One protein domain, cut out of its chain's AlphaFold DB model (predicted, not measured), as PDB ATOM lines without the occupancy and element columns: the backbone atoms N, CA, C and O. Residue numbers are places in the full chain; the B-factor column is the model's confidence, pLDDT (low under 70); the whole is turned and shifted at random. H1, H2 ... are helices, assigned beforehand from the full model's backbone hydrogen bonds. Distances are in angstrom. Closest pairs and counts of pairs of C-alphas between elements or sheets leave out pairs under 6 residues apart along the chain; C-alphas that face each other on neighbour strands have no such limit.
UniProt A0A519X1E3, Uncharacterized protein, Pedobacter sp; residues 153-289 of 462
ATOM      1  N   ASP A 153     -17.598  38.099 -31.286       96.56
ATOM      2  CA  ASP A 153     -18.470  38.779 -32.240       96.56
ATOM      3  C   ASP A 153     -19.602  39.535 -31.515       96.56
ATOM      4  O   ASP A 153     -20.201  39.045 -30.553       96.56
ATOM      5  N   LYS A 154     -19.895  40.754 -31.973       95.12
ATOM      6  CA  LYS A 154     -20.837  41.651 -31.297       95.12
ATOM      7  C   LYS A 154     -22.254  41.076 -31.263       95.12
ATOM      8  O   LYS A 154     -22.923  41.158 -30.230       95.12
ATOM      9  N   SER A 155     -22.714  40.496 -32.374       94.62
ATOM     10  CA  SER A 155     -24.052  39.900 -32.458       94.62
ATOM     11  C   SER A 155     -24.156  38.665 -31.563       94.62
ATOM     12  O   SER A 155     -25.115  38.528 -30.803       94.62
ATOM     13  N   PHE A 156     -23.103  37.845 -31.545       96.44
ATOM     14  CA  PHE A 156     -22.980  36.710 -30.640       96.44
ATOM     15  C   PHE A 156     -23.044  37.123 -29.164       96.44
ATOM     16  O   PHE A 156     -23.823  36.545 -28.407       96.44
ATOM     17  N   LEU A 157     -22.261  38.124 -28.747       97.50
ATOM     18  CA  LEU A 157     -22.260  38.599 -27.361       97.50
ATOM     19  C   LEU A 157     -23.642  39.118 -26.948       97.50
ATOM     20  O   LEU A 157     -24.108  38.791 -25.855       97.50
ATOM     21  N   ARG A 158     -24.339  39.852 -27.828       95.88
ATOM     22  CA  ARG A 158     -25.714  40.307 -27.566       95.88
ATOM     23  C   ARG A 158     -26.672  39.137 -27.360       95.88
ATOM     24  O   ARG A 158     -27.396  39.105 -26.361       95.88
ATOM     25  N   ASP A 159     -26.659  38.171 -28.277       94.38
ATOM     26  CA  ASP A 159     -27.523  36.989 -28.218       94.38
ATOM     27  C   ASP A 159     -27.246  36.142 -26.973       94.38
ATOM     28  O   ASP A 159     -28.171  35.628 -26.336       94.38
ATOM     29  N   TYR A 160     -25.975  36.026 -26.596       95.69
ATOM     30  CA  TYR A 160     -25.543  35.264 -25.436       95.69
ATOM     31  C   TYR A 160     -25.953  35.928 -24.117       95.69
ATOM     32  O   TYR A 160     -26.531  35.260 -23.256       95.69
ATOM     33  N   ILE A 161     -25.742  37.243 -23.975       95.69
ATOM     34  CA  ILE A 161     -26.209  38.020 -22.815       95.69
ATOM     35  C   ILE A 161     -27.736  37.931 -22.704       95.69
ATOM     36  O   ILE A 161     -28.259  37.624 -21.633       95.69
ATOM     37  N   THR A 162     -28.449  38.111 -23.818       92.56
ATOM     38  CA  THR A 162     -29.920  38.030 -23.862       92.56
ATOM     39  C   THR A 162     -30.413  36.657 -23.415       92.56
ATOM     40  O   THR A 162     -31.356  36.545 -22.627       92.56
ATOM     41  N   LEU A 163     -29.762  35.590 -23.883       90.50
ATOM     42  CA  LEU A 163     -30.076  34.229 -23.465       90.50
ATOM     43  C   LEU A 163     -29.834  34.042 -21.962       90.50
ATOM     44  O   LEU A 163     -30.708  33.533 -21.259       90.50
ATOM     45  N   ARG A 164     -28.689  34.497 -21.445       90.00
ATOM     46  CA  ARG A 164     -28.370  34.420 -20.014       90.00
ATOM     47  C   ARG A 164     -29.405  35.145 -19.160       90.00
ATOM     48  O   ARG A 164     -29.950  34.518 -18.251       90.00
ATOM     49  N   GLN A 165     -29.775  36.373 -19.522       87.56
ATOM     50  CA  GLN A 165     -30.820  37.149 -18.846       87.56
ATOM     51  C   GLN A 165     -32.163  36.410 -18.814       87.56
ATOM     52  O   GLN A 165     -32.735  36.229 -17.737       87.56
ATOM     53  N   LYS A 166     -32.633  35.899 -19.962       82.06
ATOM     54  CA  LYS A 166     -33.875  35.103 -20.046       82.06
ATOM     55  C   LYS A 166     -33.844  33.870 -19.139       82.06
ATOM     56  O   LYS A 166     -34.875  33.475 -18.602       82.06
ATOM     57  N   THR A 167     -32.667  33.271 -18.955       77.56
ATOM     58  CA  THR A 167     -32.486  32.084 -18.105       77.56
ATOM     59  C   THR A 167     -32.241  32.395 -16.623       77.56
ATOM     60  O   THR A 167     -31.993  31.480 -15.834       77.56
ATOM     61  N   GLY A 168     -32.330  33.671 -16.227       75.31
ATOM     62  CA  GLY A 168     -32.114  34.135 -14.855       75.31
ATOM     63  C   GLY A 168     -30.643  34.270 -14.460       75.31
ATOM     64  O   GLY A 168     -30.350  34.460 -13.281       75.31
ATOM     65  N   ASN A 169     -29.716  34.167 -15.415       82.50
ATOM     66  CA  ASN A 169     -28.303  34.432 -15.183       82.50
ATOM     67  C   ASN A 169     -28.020  35.926 -15.380       82.50
ATOM     68  O   ASN A 169     -28.009  36.443 -16.499       82.50
ATOM     69  N   THR A 170     -27.818  36.614 -14.262       82.69
ATOM     70  CA  THR A 170     -27.644  38.068 -14.200       82.69
ATOM     71  C   THR A 170     -26.182  38.506 -14.189       82.69
ATOM     72  O   THR A 170     -25.914  39.685 -14.412       82.69
ATOM     73  N   ASN A 171     -25.230  37.584 -13.998       87.06
ATOM     74  CA  ASN A 171     -23.807  37.914 -14.013       87.06
ATOM     75  C   ASN A 171     -23.262  37.940 -15.445       87.06
ATOM     76  O   ASN A 171     -22.671  36.970 -15.927       87.06
ATOM     77  N   ASN A 172     -23.493  39.066 -16.123       95.19
ATOM     78  CA  ASN A 172     -23.038  39.308 -17.491       95.19
ATOM     79  C   ASN A 172     -22.036  40.466 -17.585       95.19
ATOM     80  O   ASN A 172     -21.714  40.880 -18.694       95.19
ATOM     81  N   ALA A 173     -21.514  40.966 -16.457       96.12
ATOM     82  CA  ALA A 173     -20.626  42.129 -16.427       96.12
ATOM     83  C   ALA A 173     -19.415  41.974 -17.361       96.12
ATOM     84  O   ALA A 173     -19.174  42.826 -18.205       96.12
ATOM     85  N   LEU A 174     -18.708  40.842 -17.299       95.25
ATOM     86  CA  LEU A 174     -17.575  40.584 -18.200       95.25
ATOM     87  C   LEU A 174     -17.996  40.542 -19.677       95.25
ATOM     88  O   LEU A 174     -17.279  41.053 -20.529       95.25
ATOM     89  N   LEU A 175     -19.163  39.969 -19.985       97.25
ATOM     90  CA  LEU A 175     -19.666  39.885 -21.358       97.25
ATOM     91  C   LEU A 175     -20.018  41.267 -21.908       97.25
ATOM     92  O   LEU A 175     -19.671  41.579 -23.046       97.25
ATOM     93  N   ILE A 176     -20.690  42.095 -21.104       97.56
ATOM     94  CA  ILE A 176     -21.084  43.434 -21.538       97.56
ATOM     95  C   ILE A 176     -19.874  44.370 -21.644       97.56
ATOM     96  O   ILE A 176     -19.834  45.190 -22.553       97.56
ATOM     97  N   GLU A 177     -18.843  44.194 -20.809       97.12
ATOM     98  CA  GLU A 177     -17.561  44.902 -20.947       97.12
ATOM     99  C   GLU A 177     -16.845  44.568 -22.267       97.12
ATOM    100  O   GLU A 177     -16.218  45.448 -22.852       97.12
ATOM    101  N   GLU A 178     -16.937  43.331 -22.772       97.31
ATOM    102  CA  GLU A 178     -16.430  42.982 -24.110       97.31
ATOM    103  C   GLU A 178     -17.322  43.540 -25.227       97.31
ATOM    104  O   GLU A 178     -16.814  44.077 -26.209       97.31
ATOM    105  N   TYR A 179     -18.645  43.468 -25.060       96.81
ATOM    106  CA  TYR A 179     -19.616  43.945 -26.046       96.81
ATOM    107  C   TYR A 179     -19.442  45.437 -26.362       96.81
ATOM    108  O   TYR A 179     -19.379  45.822 -27.532       96.81
ATOM    109  N   VAL A 180     -19.305  46.284 -25.334       94.88
ATOM    110  CA  VAL A 180     -19.209  47.741 -25.530       94.88
ATOM    111  C   VAL A 180     -17.918  48.186 -26.217       94.88
ATOM    112  O   VAL A 180     -17.892  49.258 -26.815       94.88
ATOM    113  N   LYS A 181     -16.853  47.367 -26.197       93.88
ATOM    114  CA  LYS A 181     -15.607  47.653 -26.938       93.88
ATOM    115  C   LYS A 181     -15.814  47.628 -28.453       93.88
ATOM    116  O   LYS A 181     -15.002  48.184 -29.183       93.88
ATOM    117  N   LEU A 182     -16.874  46.963 -28.910       93.38
ATOM    118  CA  LEU A 182     -17.219  46.782 -30.320       93.38
ATOM    119  C   LEU A 182     -18.304  47.764 -30.779       93.38
ATOM    120  O   LEU A 182     -18.807  47.663 -31.899       93.38
ATOM    121  N   MET A 183     -18.729  48.673 -29.901       88.75
ATOM    122  CA  MET A 183     -19.717  49.691 -30.231       88.75
ATOM    123  C   MET A 183     -19.067  50.895 -30.898       88.75
ATOM    124  O   MET A 183     -17.968  51.312 -30.531       88.75
ATOM    125  N   VAL A 184     -19.781  51.483 -31.853       85.31
ATOM    126  CA  VAL A 184     -19.433  52.788 -32.415       85.31
ATOM    127  C   VAL A 184     -20.139  53.890 -31.625       85.31
ATOM    128  O   VAL A 184     -21.210  53.676 -31.062       85.31
ATOM    129  N   ILE A 185     -19.547  55.086 -31.590       71.12
ATOM    130  CA  ILE A 185     -19.987  56.199 -30.726       71.12
ATOM    131  C   ILE A 185     -21.483  56.527 -30.907       71.12
ATOM    132  O   ILE A 185     -22.176  56.747 -29.920       71.12
ATOM    133  N   GLY A 186     -22.003  56.484 -32.140       71.94
ATOM    134  CA  GLY A 186     -23.408  56.808 -32.433       71.94
ATOM    135  C   GLY A 186     -24.444  55.808 -31.902       71.94
ATOM    136  O   GLY A 186     -25.621  56.142 -31.817       71.94
ATOM    137  N   GLU A 187     -24.047  54.594 -31.511       76.56
ATOM    138  CA  GLU A 187     -24.975  53.617 -30.914       76.56
ATOM    139  C   GLU A 187     -25.320  53.946 -29.454       76.56
ATOM    140  O   GLU A 187     -26.279  53.398 -28.911       76.56
ATOM    141  N   LEU A 188     -24.564  54.847 -28.819       71.06
ATOM    142  CA  LEU A 188     -24.748  55.236 -27.418       71.06
ATOM    143  C   LEU A 188     -25.892  56.243 -27.213       71.06
ATOM    144  O   LEU A 188     -26.342  56.430 -26.085       71.06
ATOM    145  N   ASP A 189     -26.418  56.823 -28.296       83.38
ATOM    146  CA  ASP A 189     -27.607  57.687 -28.287       83.38
ATOM    147  C   ASP A 189     -28.921  56.902 -28.488       83.38
ATOM    148  O   ASP A 189     -29.978  57.486 -28.741       83.38
ATOM    149  N   ASN A 190     -28.884  55.569 -28.369       90.75
ATOM    150  CA  ASN A 190     -30.061  54.709 -28.462       90.75
ATOM    151  C   ASN A 190     -30.554  54.264 -27.064       90.75
ATOM    152  O   ASN A 190     -29.857  53.499 -26.389       90.75
ATOM    153  N   PRO A 191     -31.774  54.654 -26.638       93.56
ATOM    154  CA  PRO A 191     -32.368  54.215 -25.373       93.56
ATOM    155  C   PRO A 191     -32.397  52.696 -25.170       93.56
ATOM    156  O   PRO A 191     -32.138  52.224 -24.063       93.56
ATOM    157  N   ASP A 192     -32.678  51.920 -26.219       93.00
ATOM    158  CA  ASP A 192     -32.742  50.457 -26.118       93.00
ATOM    159  C   ASP A 192     -31.366  49.856 -25.832       93.00
ATOM    160  O   ASP A 192     -31.255  48.863 -25.110       93.00
ATOM    161  N   GLU A 193     -30.315  50.484 -26.352       93.44
ATOM    162  CA  GLU A 193     -28.945  50.038 -26.147       93.44
ATOM    163  C   GLU A 193     -28.439  50.390 -24.749       93.44
ATOM    164  O   GLU A 193     -27.868  49.542 -24.062       93.44
ATOM    165  N   ILE A 194     -28.764  51.594 -24.267       94.38
ATOM    166  CA  ILE A 194     -28.536  51.987 -22.871       94.38
ATOM    167  C   ILE A 194     -29.203  50.975 -21.933       94.38
ATOM    168  O   ILE A 194     -28.567  50.458 -21.013       94.38
ATOM    169  N   LEU A 195     -30.476  50.644 -22.173       94.88
ATOM    170  CA  LEU A 195     -31.198  49.683 -21.342       94.88
ATOM    171  C   LEU A 195     -30.638  48.267 -21.452       94.88
ATOM    172  O   LEU A 195     -30.607  47.564 -20.442       94.88
ATOM    173  N   PHE A 196     -30.202  47.838 -22.636       95.25
ATOM    174  CA  PHE A 196     -29.548  46.544 -22.808       95.25
ATOM    175  C   PHE A 196     -28.280  46.451 -21.956       95.25
ATOM    176  O   PHE A 196     -28.146  45.505 -21.175       95.25
ATOM    177  N   ILE A 197     -27.410  47.465 -22.034       95.38
ATOM    178  CA  ILE A 197     -26.186  47.537 -21.233       95.38
ATOM    179  C   ILE A 197     -26.534  47.506 -19.746       95.38
ATOM    180  O   ILE A 197     -26.053  46.631 -19.034       95.38
ATOM    181  N   LEU A 198     -27.414  48.392 -19.270       95.25
ATOM    182  CA  LEU A 198     -27.757  48.467 -17.846       95.25
ATOM    183  C   LEU A 198     -28.384  47.166 -17.322       95.25
ATOM    184  O   LEU A 198     -27.978  46.674 -16.269       95.25
ATOM    185  N   ARG A 199     -29.312  46.553 -18.070       94.44
ATOM    186  CA  ARG A 199     -29.927  45.262 -17.705       94.44
ATOM    187  C   ARG A 199     -28.933  44.101 -17.734       94.44
ATOM    188  O   ARG A 199     -29.185  43.079 -17.097       94.44
ATOM    189  N   ALA A 200     -27.830  44.204 -18.478       95.44
ATOM    190  CA  ALA A 200     -26.766  43.199 -18.450       95.44
ATOM    191  C   ALA A 200     -25.953  43.251 -17.145       95.44
ATOM    192  O   ALA A 200     -25.270  42.282 -16.810       95.44
ATOM    193  N   GLY A 201     -26.060  44.339 -16.377       95.94
ATOM    194  CA  GLY A 201     -25.393  44.468 -15.091       95.94
ATOM    195  C   GLY A 201     -23.898  44.729 -15.211       95.94
ATOM    196  O   GLY A 201     -23.127  43.882 -14.757       95.94
ATOM    197  N   PRO A 202     -23.466  45.836 -15.838       97.50
ATOM    198  CA  PRO A 202     -22.055  46.174 -15.983       97.50
ATOM    199  C   PRO A 202     -21.387  46.386 -14.624       97.50
ATOM    200  O   PRO A 202     -22.058  46.570 -13.605       97.50
ATOM    201  N   PHE A 203     -20.055  46.411 -14.613       97.94
ATOM    202  CA  PHE A 203     -19.335  46.832 -13.419       97.94
ATOM    203  C   PHE A 203     -19.578  48.312 -13.137       97.94
ATOM    204  O   PHE A 203     -19.573  49.134 -14.054       97.94
ATOM    205  N   ILE A 204     -19.761  48.664 -11.866       96.88
ATOM    206  CA  ILE A 204     -19.870  50.061 -11.433       96.88
ATOM    207  C   ILE A 204     -18.597  50.793 -11.853       96.88
ATOM    208  O   ILE A 204     -17.494  50.355 -11.534       96.88
ATOM    209  N   TYR A 205     -18.762  51.891 -12.592       91.81
ATOM    210  CA  TYR A 205     -17.662  52.663 -13.185       91.81
ATOM    211  C   TYR A 205     -16.741  51.859 -14.132       91.81
ATOM    212  O   TYR A 205     -15.646  52.312 -14.460       91.81
ATOM    213  N   GLY A 206     -17.180  50.680 -14.587       94.94
ATOM    214  CA  GLY A 206     -16.568  49.946 -15.694       94.94
ATOM    215  C   GLY A 206     -16.846  50.619 -17.038       94.94
ATOM    216  O   GLY A 206     -17.640  51.562 -17.120       94.94
ATOM    217  N   LYS A 207     -16.224  50.129 -18.120       94.88
ATOM    218  CA  LYS A 207     -16.381  50.758 -19.441       94.88
ATOM    219  C   LYS A 207     -17.830  50.688 -19.886       94.88
ATOM    220  O   LYS A 207     -18.360  51.688 -20.350       94.88
ATOM    221  N   ALA A 208     -18.500  49.555 -19.687       95.69
ATOM    222  CA  ALA A 208     -19.890  49.411 -20.103       95.69
ATOM    223  C   ALA A 208     -20.817  50.374 -19.350       95.69
ATOM    224  O   ALA A 208     -21.664  51.020 -19.965       95.69
ATOM    225  N   TYR A 209     -20.602  50.553 -18.045       95.38
ATOM    226  CA  TYR A 209     -21.350  51.537 -17.264       95.38
ATOM    227  C   TYR A 209     -21.083  52.964 -17.761       95.38
ATOM    228  O   TYR A 209     -22.022  53.692 -18.068       95.38
ATOM    229  N   SER A 210     -19.816  53.356 -17.921       93.75
ATOM    230  CA  SER A 210     -19.456  54.684 -18.435       93.75
ATOM    231  C   SER A 210     -20.014  54.947 -19.837       93.75
ATOM    232  O   SER A 210     -20.484  56.048 -20.103       93.75
ATOM    233  N   HIS A 211     -20.020  53.943 -20.716       91.81
ATOM    234  CA  HIS A 211     -20.593  54.045 -22.059       91.81
ATOM    235  C   HIS A 211     -22.107  54.286 -22.015       91.81
ATOM    236  O   HIS A 211     -22.599  55.182 -22.705       91.81
ATOM    237  N   ALA A 212     -22.835  53.558 -21.159       93.19
ATOM    238  CA  ALA A 212     -24.280  53.729 -20.988       93.19
ATOM    239  C   ALA A 212     -24.667  55.131 -20.487       93.19
ATOM    240  O   ALA A 212     -25.776  55.583 -20.751       93.19
ATOM    241  N   PHE A 213     -23.757  55.823 -19.793       92.31
ATOM    242  CA  PHE A 213     -23.955  57.182 -19.280       92.31
ATOM    243  C   PHE A 213     -23.164  58.255 -20.048       92.31
ATOM    244  O   PHE A 213     -23.057  59.385 -19.573       92.31
ATOM    245  N   SER A 214     -22.643  57.938 -21.239       90.44
ATOM    246  CA  SER A 214     -21.903  58.899 -22.074       90.44
ATOM    247  C   SER A 214     -22.771  60.108 -22.463       90.44
ATOM    248  O   SER A 214     -22.332  61.249 -22.340       90.44
ATOM    249  N   ASN A 215     -24.042  59.867 -22.799       90.88
ATOM    250  CA  ASN A 215     -25.098  60.877 -22.856       90.88
ATOM    251  C   ASN A 215     -25.937  60.832 -21.565       90.88
ATOM    252  O   ASN A 215     -27.011  60.226 -21.508       90.88
ATOM    253  N   GLY A 216     -25.433  61.466 -20.503       90.50
ATOM    254  CA  GLY A 216     -26.015  61.372 -19.159       90.50
ATOM    255  C   GLY A 216     -27.495  61.768 -19.070       90.50
ATOM    256  O   GLY A 216     -28.254  61.118 -18.353       90.50
ATOM    257  N   ASN A 217     -27.936  62.777 -19.833       93.81
ATOM    258  CA  ASN A 217     -29.338  63.213 -19.839       93.81
ATOM    259  C   ASN A 217     -30.256  62.151 -20.464       93.81
ATOM    260  O   ASN A 217     -31.272  61.771 -19.875       93.81
ATOM    261  N   LEU A 218     -29.879  61.623 -21.635       94.00
ATOM    262  CA  LEU A 218     -30.640  60.558 -22.282       94.00
ATOM    263  C   LEU A 218     -30.684  59.305 -21.406       94.00
ATOM    264  O   LEU A 218     -31.759  58.731 -21.216       94.00
ATOM    265  N   ALA A 219     -29.545  58.914 -20.836       93.75
ATOM    266  CA  ALA A 219     -29.438  57.760 -19.955       93.75
ATOM    267  C   ALA A 219     -30.324  57.907 -18.715       93.75
ATOM    268  O   ALA A 219     -31.110  57.011 -18.402       93.75
ATOM    269  N   GLN A 220     -30.277  59.066 -18.050       94.38
ATOM    270  CA  GLN A 220     -31.107  59.343 -16.881       94.38
ATOM    271  C   GLN A 220     -32.594  59.333 -17.236       94.38
ATOM    272  O   GLN A 220     -33.372  58.674 -16.550       94.38
ATOM    273  N   LYS A 221     -33.003  60.004 -18.319       96.50
ATOM    274  CA  LYS A 221     -34.403  60.008 -18.768       96.50
ATOM    275  C   LYS A 221     -34.894  58.594 -19.088       96.50
ATOM    276  O   LYS A 221     -35.980  58.211 -18.655       96.50
ATOM    277  N   THR A 222     -34.081  57.821 -19.804       95.75
ATOM    278  CA  THR A 222     -34.381  56.440 -20.204       95.75
ATOM    279  C   THR A 222     -34.528  55.536 -18.983       95.75
ATOM    280  O   THR A 222     -35.532  54.839 -18.845       95.75
ATOM    281  N   PHE A 223     -33.577  55.595 -18.050       95.12
ATOM    282  CA  PHE A 223     -33.620  54.814 -16.817       95.12
ATOM    283  C   PHE A 223     -34.793  55.223 -15.922       95.12
ATOM    284  O   PHE A 223     -35.494  54.367 -15.386       95.12
ATOM    285  N   MET A 224     -35.057  56.525 -15.784       95.81
ATOM    286  CA  MET A 224     -36.128  57.032 -14.924       95.81
ATOM    287  C   MET A 224     -37.532  56.733 -15.458       95.81
ATOM    288  O   MET A 224     -38.461  56.681 -14.654       95.81
ATOM    289  N   ALA A 225     -37.682  56.479 -16.761       96.88
ATOM    290  CA  ALA A 225     -38.944  56.055 -17.366       96.88
ATOM    291  C   ALA A 225     -39.346  54.607 -17.011       96.88
ATOM    292  O   ALA A 225     -40.501  54.229 -17.216       96.88
ATOM    293  N   LEU A 226     -38.425  53.794 -16.481       93.81
ATOM    294  CA  LEU A 226     -38.721  52.428 -16.049       93.81
ATOM    295  C   LEU A 226     -39.553  52.398 -14.751       93.81
ATOM    296  O   LEU A 226     -39.393  53.274 -13.891       93.81
ATOM    297  N   PRO A 227     -40.378  51.352 -14.540       94.81
ATOM    298  CA  PRO A 227     -41.014  51.097 -13.252       94.81
ATOM    299  C   PRO A 227     -39.991  51.038 -12.112       94.81
ATOM    300  O   PRO A 227     -38.896  50.500 -12.277       94.81
ATOM    301  N   LEU A 228     -40.368  51.526 -10.924       87.25
ATOM    302  CA  LEU A 228     -39.467  51.590  -9.764       87.25
ATOM    303  C   LEU A 228     -38.790  50.244  -9.463       87.25
ATOM    304  O   LEU A 228     -37.584  50.217  -9.233       87.25
ATOM    305  N   GLN A 229     -39.547  49.144  -9.508       85.62
ATOM    306  CA  GLN A 229     -39.009  47.812  -9.230       85.62
ATOM    307  C   GLN A 229     -37.927  47.402 -10.235       85.62
ATOM    308  O   GLN A 229     -36.903  46.864  -9.839       85.62
ATOM    309  N   GLU A 230     -38.108  47.706 -11.521       87.69
ATOM    310  CA  GLU A 230     -37.121  47.366 -12.548       87.69
ATOM    311  C   GLU A 230     -35.820  48.156 -12.355       87.69
ATOM    312  O   GLU A 230     -34.728  47.607 -12.495       87.69
ATOM    313  N   ARG A 231     -35.918  49.427 -11.949       93.50
ATOM    314  CA  ARG A 231     -34.740  50.243 -11.606       93.50
ATOM    315  C   ARG A 231     -33.979  49.671 -10.411       93.50
ATOM    316  O   ARG A 231     -32.752  49.633 -10.429       93.50
ATOM    317  N   ILE A 232     -34.707  49.224  -9.385       88.25
ATOM    318  CA  ILE A 232     -34.131  48.555  -8.211       88.25
ATOM    319  C   ILE A 232     -33.419  47.267  -8.640       88.25
ATOM    320  O   ILE A 232     -32.269  47.057  -8.261       88.25
ATOM    321  N   ASP A 233     -34.061  46.439  -9.465       86.19
ATOM    322  CA  ASP A 233     -33.500  45.174  -9.942       86.19
ATOM    323  C   ASP A 233     -32.211  45.400 -10.755       86.19
ATOM    324  O   ASP A 233     -31.200  44.751 -10.489       86.19
ATOM    325  N   ILE A 234     -32.198  46.377 -11.670       93.31
ATOM    326  CA  ILE A 234     -31.002  46.753 -12.446       93.31
ATOM    327  C   ILE A 234     -29.857  47.193 -11.524       93.31
ATOM    328  O   ILE A 234     -28.745  46.672 -11.622       93.31
ATOM    329  N   ASN A 235     -30.121  48.122 -10.599       94.56
ATOM    330  CA  ASN A 235     -29.100  48.623  -9.675       94.56
ATOM    331  C   ASN A 235     -28.541  47.514  -8.770       94.56
ATOM    332  O   ASN A 235     -27.342  47.498  -8.471       94.56
ATOM    333  N   ASN A 236     -29.395  46.579  -8.352       89.56
ATOM    334  CA  ASN A 236     -28.984  45.423  -7.565       89.56
ATOM    335  C   ASN A 236     -28.078  44.496  -8.369       89.56
ATOM    336  O   ASN A 236     -27.018  44.135  -7.870       89.56
ATOM    337  N   VAL A 237     -28.436  44.172  -9.615       91.19
ATOM    338  CA  VAL A 237     -27.603  43.328 -10.484       91.19
ATOM    339  C   VAL A 237     -26.234  43.975 -10.738       91.19
ATOM    340  O   VAL A 237     -25.212  43.307 -10.598       91.19
ATOM    341  N   ILE A 238     -26.188  45.281 -11.030       96.00
ATOM    342  CA  ILE A 238     -24.933  46.045 -11.175       96.00
ATOM    343  C   ILE A 238     -24.079  45.945  -9.898       96.00
ATOM    344  O   ILE A 238     -22.881  45.642  -9.951       96.00
ATOM    345  N   SER A 239     -24.704  46.153  -8.735       95.06
ATOM    346  CA  SER A 239     -24.034  46.085  -7.431       95.06
ATOM    347  C   SER A 239     -23.511  44.686  -7.108       95.06
ATOM    348  O   SER A 239     -22.391  44.544  -6.621       95.06
ATOM    349  N   GLU A 240     -24.308  43.651  -7.373       91.06
ATOM    350  CA  GLU A 240     -23.972  42.248  -7.117       91.06
ATOM    351  C   GLU A 240     -22.846  41.767  -8.026       91.06
ATOM    352  O   GLU A 240     -21.876  41.195  -7.531       91.06
ATOM    353  N   ASN A 241     -22.922  42.041  -9.329       94.44
ATOM    354  CA  ASN A 241     -21.876  41.649 -10.271       94.44
ATOM    355  C   ASN A 241     -20.536  42.293  -9.903       94.44
ATOM    356  O   ASN A 241     -19.507  41.619  -9.874       94.44
ATOM    357  N   THR A 242     -20.564  43.576  -9.540       97.38
ATOM    358  CA  THR A 242     -19.366  44.311  -9.119       97.38
ATOM    359  C   THR A 242     -18.800  43.778  -7.803       97.38
ATOM    360  O   THR A 242     -17.593  43.579  -7.691       97.38
ATOM    361  N   LEU A 243     -19.652  43.487  -6.814       94.56
ATOM    362  CA  LEU A 243     -19.218  42.929  -5.530       94.56
ATOM    363  C   LEU A 243     -18.652  41.513  -5.679       94.56
ATOM    364  O   LEU A 243     -17.636  41.196  -5.067       94.56
ATOM    365  N   ASN A 244     -19.282  40.669  -6.498       90.06
ATOM    366  CA  ASN A 244     -18.807  39.312  -6.767       90.06
ATOM    367  C   ASN A 244     -17.419  39.333  -7.413       90.06
ATOM    368  O   ASN A 244     -16.534  38.591  -6.989       90.06
ATOM    369  N   GLU A 245     -17.203  40.226  -8.382       94.06
ATOM    370  CA  GLU A 245     -15.889  40.419  -8.999       94.06
ATOM    371  C   GLU A 245     -14.865  40.954  -7.987       94.06
ATOM    372  O   GLU A 245     -13.741  40.453  -7.919       94.06
ATOM    373  N   ALA A 246     -15.263  41.916  -7.146       95.00
ATOM    374  CA  ALA A 246     -14.421  42.445  -6.078       95.00
ATOM    375  C   ALA A 246     -13.971  41.336  -5.114       95.00
ATOM    376  O   ALA A 246     -12.787  41.257  -4.786       95.00
ATOM    377  N   ILE A 247     -14.884  40.455  -4.695       91.00
ATOM    378  CA  ILE A 247     -14.593  39.306  -3.825       91.00
ATOM    379  C   ILE A 247     -13.648  38.331  -4.530       91.00
ATOM    380  O   ILE A 247     -12.605  37.985  -3.974       91.00
ATOM    381  N   MET A 248     -13.977  37.929  -5.763       89.94
ATOM    382  CA  MET A 248     -13.183  36.977  -6.544       89.94
ATOM    383  C   MET A 248     -11.743  37.465  -6.743       89.94
ATOM    384  O   MET A 248     -10.803  36.682  -6.625       89.94
ATOM    385  N   ARG A 249     -11.560  38.765  -6.999       94.19
ATOM    386  CA  ARG A 249     -10.240  39.387  -7.191       94.19
ATOM    387  C   ARG A 249      -9.596  39.909  -5.911       94.19
ATOM    388  O   ARG A 249      -8.495  40.445  -5.986       94.19
ATOM    389  N   ARG A 250     -10.272  39.818  -4.760       95.88
ATOM    390  CA  ARG A 250      -9.869  40.494  -3.512       95.88
ATOM    391  C   ARG A 250      -9.561  41.988  -3.731       95.88
ATOM    392  O   ARG A 250      -8.635  42.536  -3.145       95.88
ATOM    393  N   ASN A 251     -10.361  42.669  -4.553       97.31
ATOM    394  CA  ASN A 251     -10.178  44.078  -4.909       97.31
ATOM    395  C   ASN A 251     -11.028  44.993  -4.015       97.31
ATOM    396  O   ASN A 251     -12.229  45.155  -4.236       97.31
ATOM    397  N   PHE A 252     -10.394  45.608  -3.015       97.75
ATOM    398  CA  PHE A 252     -11.079  46.504  -2.083       97.75
ATOM    399  C   PHE A 252     -11.624  47.768  -2.758       97.75
ATOM    400  O   PHE A 252     -12.723  48.205  -2.425       97.75
ATOM    401  N   GLN A 253     -10.910  48.331  -3.736       97.94
ATOM    402  CA  GLN A 253     -11.357  49.548  -4.416       97.94
ATOM    403  C   GLN A 253     -12.702  49.329  -5.115       97.94
ATOM    404  O   GLN A 253     -13.610  50.149  -5.003       97.94
ATOM    405  N   MET A 254     -12.859  48.180  -5.769       97.44
ATOM    406  CA  MET A 254     -14.110  47.795  -6.417       97.44
ATOM    407  C   MET A 254     -15.240  47.577  -5.396       97.44
ATOM    408  O   MET A 254     -16.378  47.971  -5.634       97.44
ATOM    409  N   ALA A 255     -14.933  47.036  -4.212       97.19
ATOM    410  CA  ALA A 255     -15.900  46.941  -3.116       97.19
ATOM    411  C   ALA A 255     -16.295  48.320  -2.543       97.19
ATOM    412  O   ALA A 255     -17.467  48.535  -2.226       97.19
ATOM    413  N   SER A 256     -15.355  49.271  -2.459       98.06
ATOM    414  CA  SER A 256     -15.637  50.662  -2.070       98.06
ATOM    415  C   SER A 256     -16.583  51.335  -3.062       98.06
ATOM    416  O   SER A 256     -17.566  51.947  -2.656       98.06
ATOM    417  N   GLN A 257     -16.375  51.123  -4.365       97.94
ATOM    418  CA  GLN A 257     -17.279  51.626  -5.405       97.94
ATOM    419  C   GLN A 257     -18.702  51.068  -5.253       97.94
ATOM    420  O   GLN A 257     -19.670  51.815  -5.378       97.94
ATOM    421  N   VAL A 258     -18.854  49.781  -4.906       97.38
ATOM    422  CA  VAL A 258     -20.173  49.198  -4.579       97.38
ATOM    423  C   VAL A 258     -20.804  49.896  -3.380       97.38
ATOM    424  O   VAL A 258     -21.999  50.195  -3.399       97.38
ATOM    425  N   SER A 259     -20.018  50.150  -2.335       96.81
ATOM    426  CA  SER A 259     -20.469  50.833  -1.124       96.81
ATOM    427  C   SER A 259     -20.962  52.255  -1.419       96.81
ATOM    428  O   SER A 259     -22.051  52.635  -0.978       96.81
ATOM    429  N   GLU A 260     -20.211  53.020  -2.209       97.25
ATOM    430  CA  GLU A 260     -20.542  54.391  -2.611       97.25
ATOM    431  C   GLU A 260     -21.763  54.444  -3.526       97.25
ATOM    432  O   GLU A 260     -22.698  55.209  -3.268       97.25
ATOM    433  N   PHE A 261     -21.795  53.585  -4.547       96.69
ATOM    434  CA  PHE A 261     -22.928  53.467  -5.455       96.69
ATOM    435  C   PHE A 261     -24.201  53.108  -4.690       96.69
ATOM    436  O   PHE A 261     -25.210  53.798  -4.832       96.69
ATOM    437  N   THR A 262     -24.134  52.110  -3.801       94.50
ATOM    438  CA  THR A 262     -25.264  51.709  -2.950       94.50
ATOM    439  C   THR A 262     -25.793  52.892  -2.149       94.50
ATOM    440  O   THR A 262     -27.000  53.104  -2.116       94.50
ATOM    441  N   ARG A 263     -24.924  53.713  -1.549       95.25
ATOM    442  CA  ARG A 263     -25.362  54.918  -0.831       95.25
ATOM    443  C   ARG A 263     -26.060  55.916  -1.760       95.25
ATOM    444  O   ARG A 263     -27.081  56.471  -1.380       95.25
ATOM    445  N   SER A 264     -25.520  56.126  -2.962       93.75
ATOM    446  CA  SER A 264     -26.002  57.137  -3.915       93.75
ATOM    447  C   SER A 264     -27.387  56.847  -4.504       93.75
ATOM    448  O   SER A 264     -28.125  57.776  -4.816       93.75
ATOM    449  N   ILE A 265     -27.757  55.570  -4.640       91.25
ATOM    450  CA  ILE A 265     -29.041  55.162  -5.231       91.25
ATOM    451  C   ILE A 265     -30.200  55.122  -4.224       91.25
ATOM    452  O   ILE A 265     -31.348  54.933  -4.629       91.25
ATOM    453  N   HIS A 266     -29.923  55.265  -2.924       88.94
ATOM    454  CA  HIS A 266     -30.952  55.291  -1.885       88.94
ATOM    455  C   HIS A 266     -31.431  56.720  -1.633       88.94
ATOM    456  O   HIS A 266     -30.634  57.636  -1.453       88.94
ATOM    457  N   THR A 267     -32.750  56.898  -1.571       87.50
ATOM    458  CA  THR A 267     -33.368  58.187  -1.233       87.50
ATOM    459  C   THR A 267     -33.314  58.475   0.267       87.50
ATOM    460  O   THR A 267     -33.105  59.617   0.666       87.50
ATOM    461  N   ASP A 268     -33.475  57.450   1.108       90.88
ATOM    462  CA  ASP A 268     -33.262  57.559   2.550       90.88
ATOM    463  C   ASP A 268     -31.760  57.484   2.848       90.88
ATOM    464  O   ASP A 268     -31.122  56.447   2.666       90.88
ATOM    465  N   TYR A 269     -31.202  58.595   3.329       90.44
ATOM    466  CA  TYR A 269     -29.783  58.714   3.653       90.44
ATOM    467  C   TYR A 269     -29.317  57.703   4.710       90.44
ATOM    468  O   TYR A 269     -28.238  57.120   4.577       90.44
ATOM    469  N   LYS A 270     -30.110  57.476   5.766       90.12
ATOM    470  CA  LYS A 270     -29.738  56.551   6.849       90.12
ATOM    471  C   LYS A 270     -29.746  55.117   6.342       90.12
ATOM    472  O   LYS A 270     -28.825  54.358   6.643       90.12
ATOM    473  N   GLU A 271     -30.756  54.771   5.552       88.12
ATOM    474  CA  GLU A 271     -30.842  53.461   4.914       88.12
ATOM    475  C   GLU A 271     -29.709  53.252   3.906       88.12
ATOM    476  O   GLU A 271     -29.048  52.216   3.933       88.12
ATOM    477  N   GLY A 272     -29.414  54.259   3.082       91.25
ATOM    478  CA  GLY A 272     -28.299  54.236   2.140       91.25
ATOM    479  C   GLY A 272     -26.957  54.023   2.834       91.25
ATOM    480  O   GLY A 272     -26.181  53.168   2.411       91.25
ATOM    481  N   GLN A 273     -26.700  54.728   3.942       93.94
ATOM    482  CA  GLN A 273     -25.494  54.549   4.757       93.94
ATOM    483  C   GLN A 273     -25.417  53.132   5.352       93.94
ATOM    484  O   GLN A 273     -24.351  52.515   5.358       93.94
ATOM    485  N   ARG A 274     -26.548  52.594   5.816       91.88
ATOM    486  CA  ARG A 274     -26.634  51.239   6.369       91.88
ATOM    487  C   ARG A 274     -26.337  50.182   5.306       91.88
ATOM    488  O   ARG A 274     -25.461  49.345   5.505       91.88
ATOM    489  N   GLN A 275     -27.007  50.241   4.157       88.81
ATOM    490  CA  GLN A 275     -26.774  49.303   3.054       88.81
ATOM    491  C   GLN A 275     -25.342  49.418   2.516       88.81
ATOM    492  O   GLN A 275     -24.688  48.407   2.272       88.81
ATOM    493  N   SER A 276     -24.817  50.638   2.405       94.50
ATOM    494  CA  SER A 276     -23.432  50.924   2.022       94.50
ATOM    495  C   SER A 276     -22.412  50.252   2.952       94.50
ATOM    496  O   SER A 276     -21.513  49.552   2.473       94.50
ATOM    497  N   ALA A 277     -22.586  50.381   4.272       95.44
ATOM    498  CA  ALA A 277     -21.743  49.709   5.262       95.44
ATOM    499  C   ALA A 277     -21.885  48.179   5.192       95.44
ATOM    500  O   ALA A 277     -20.888  47.456   5.253       95.44
ATOM    501  N   TRP A 278     -23.107  47.679   4.993       92.44
ATOM    502  CA  TRP A 278     -23.372  46.249   4.835       92.44
ATOM    503  C   TRP A 278     -22.621  45.637   3.644       92.44
ATOM    504  O   TRP A 278     -22.036  44.563   3.784       92.44
ATOM    505  N   LYS A 279     -22.555  46.323   2.492       93.06
ATOM    506  CA  LYS A 279     -21.799  45.831   1.321       93.06
ATOM    507  C   LYS A 279     -20.317  45.608   1.635       93.06
ATOM    508  O   LYS A 279     -19.758  44.599   1.206       93.06
ATOM    509  N   LEU A 280     -19.702  46.484   2.433       96.94
ATOM    510  CA  LEU A 280     -18.315  46.306   2.874       96.94
ATOM    511  C   LEU A 280     -18.163  45.137   3.856       96.94
ATOM    512  O   LEU A 280     -17.202  44.382   3.747       96.94
ATOM    513  N   LEU A 281     -19.120  44.926   4.768       94.81
ATOM    514  CA  LEU A 281     -19.104  43.757   5.660       94.81
ATOM    515  C   LEU A 281     -19.174  42.439   4.890       94.81
ATOM    516  O   LEU A 281     -18.420  41.515   5.198       94.81
ATOM    517  N   VAL A 282     -20.041  42.366   3.874       89.62
ATOM    518  CA  VAL A 282     -20.137  41.199   2.985       89.62
ATOM    519  C   VAL A 282     -18.799  40.944   2.299       89.62
ATOM    520  O   VAL A 282     -18.328  39.808   2.303       89.62
ATOM    521  N   TYR A 283     -18.160  41.994   1.773       94.38
ATOM    522  CA  TYR A 283     -16.840  41.888   1.158       94.38
ATOM    523  C   TYR A 283     -15.788  41.355   2.139       94.38
ATOM    524  O   TYR A 283     -15.195  40.310   1.869       94.38
ATOM    525  N   TYR A 284     -15.591  42.015   3.289       95.31
ATOM    526  CA  TYR A 284     -14.566  41.624   4.266       95.31
ATOM    527  C   TYR A 284     -14.754  40.182   4.740       95.31
ATOM    528  O   TYR A 284     -13.793  39.417   4.801       95.31
ATOM    529  N   LYS A 285     -16.006  39.787   5.003       90.19
ATOM    530  CA  LYS A 285     -16.350  38.411   5.368       90.19
ATOM    531  C   LYS A 285     -15.971  37.424   4.268       90.19
ATOM    532  O   LYS A 285     -15.331  36.417   4.551       90.19
ATOM    533  N   ALA A 286     -16.355  37.708   3.025       87.12
ATOM    534  CA  ALA A 286     -16.144  36.798   1.905       87.12
ATOM    535  C   ALA A 286     -14.659  36.619   1.545       87.12
ATOM    536  O   ALA A 286     -14.255  35.521   1.171       87.12
ATOM    537  N   VAL A 287     -13.833  37.662   1.693       90.31
ATOM    538  CA  VAL A 287     -12.379  37.571   1.448       90.31
ATOM    539  C   VAL A 287     -11.582  37.090   2.668       90.31
ATOM    540  O   VAL A 287     -10.375  36.860   2.556       90.31
ATOM    541  N   GLY A 288     -12.233  36.908   3.821       89.06
ATOM    542  CA  GLY A 288     -11.593  36.476   5.064       89.06
ATOM    543  C   GLY A 288     -10.779  37.567   5.770       89.06
ATOM    544  O   GLY A 288      -9.881  37.248   6.545       89.06
ATOM    545  N   ASP A 289     -11.070  38.846   5.520       94.75
ATOM    546  CA  ASP A 289     -10.449  39.973   6.224       94.75
ATOM    547  C   ASP A 289     -11.119  40.176   7.588       94.75
ATOM    548  O   ASP A 289     -11.990  41.028   7.785       94.75
TER     549      ASP A 289
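AT A GLANCE: This is residues 153 to 289 of the 462 residues of an uncharacterized protein of Pedobacter sp (UniProt A0A519X1E3). Six shorter helices, H1 to H6, gather in a cluster at one end, and an up-and-down bundle of three longer helices, H7 to H9, makes the other end. H7, the longest helix, stands between, with H4 packed on one side of it and H8 on another. The printed part has 137 residues with nine named helices, H1 to H9 in order, and no named strand; it is all helix. It is compact, with a radius of gyration of the C-alphas of 14.9 A and spans of 41 by 30 by 26 A.

HOW THE PARTS SIT: Start at H1, residues 154 to 166, a hairpin with H2, residues 173 to 180; C-alphas 154 and 179 are closest, 5.9 A. H3, residues 185 to 189, touches no helix. H4, residues 191 to 200, forms a hairpin with H5, residues 207 to 212, closest at C-alphas 194 and 212, 5.0 A. H6, residues 216 to 224, touches H4, closest at C-alphas 222 and 191, 6.0 A. H7, residues 228 to 248, touches H4 with residues 234 to 238 alone, closest at C-alphas 234 and 199, 5.6 A. H8, residues 252 to 265, runs opposite ways to H7 at a shallow tilt of 12 degrees, C-alphas 246 and 254 closest at 5.4 A. H9, residues 269 to 287, touches H8, C-alphas 272 and 263 closest at 4.2 A. Every O i to N i+4 pair is within hydrogen-bond range in H1, H2 and H4 to H8; H9 has 14 of 15, H3 0 of 1 and 1 of 2 O i to N i+3 pairs.

IN THESE COORDINATES: Find C-alpha 154 at (-20.837, 41.651, -31.297), where H1 begins its 18.4 A. H7 spans 30.2 A from C-alpha 228 at (-39.467, 51.590, -9.764), H8 20.2 A, and H9 27.5 A to C-alpha 287 at (-12.379, 37.571, 1.448).

THE WHOLE: C-alphas 153 and 270 are farthest apart, 44.4 A. The printed part has no cut, no link is long, and no printed residue is under 70 in pLDDT.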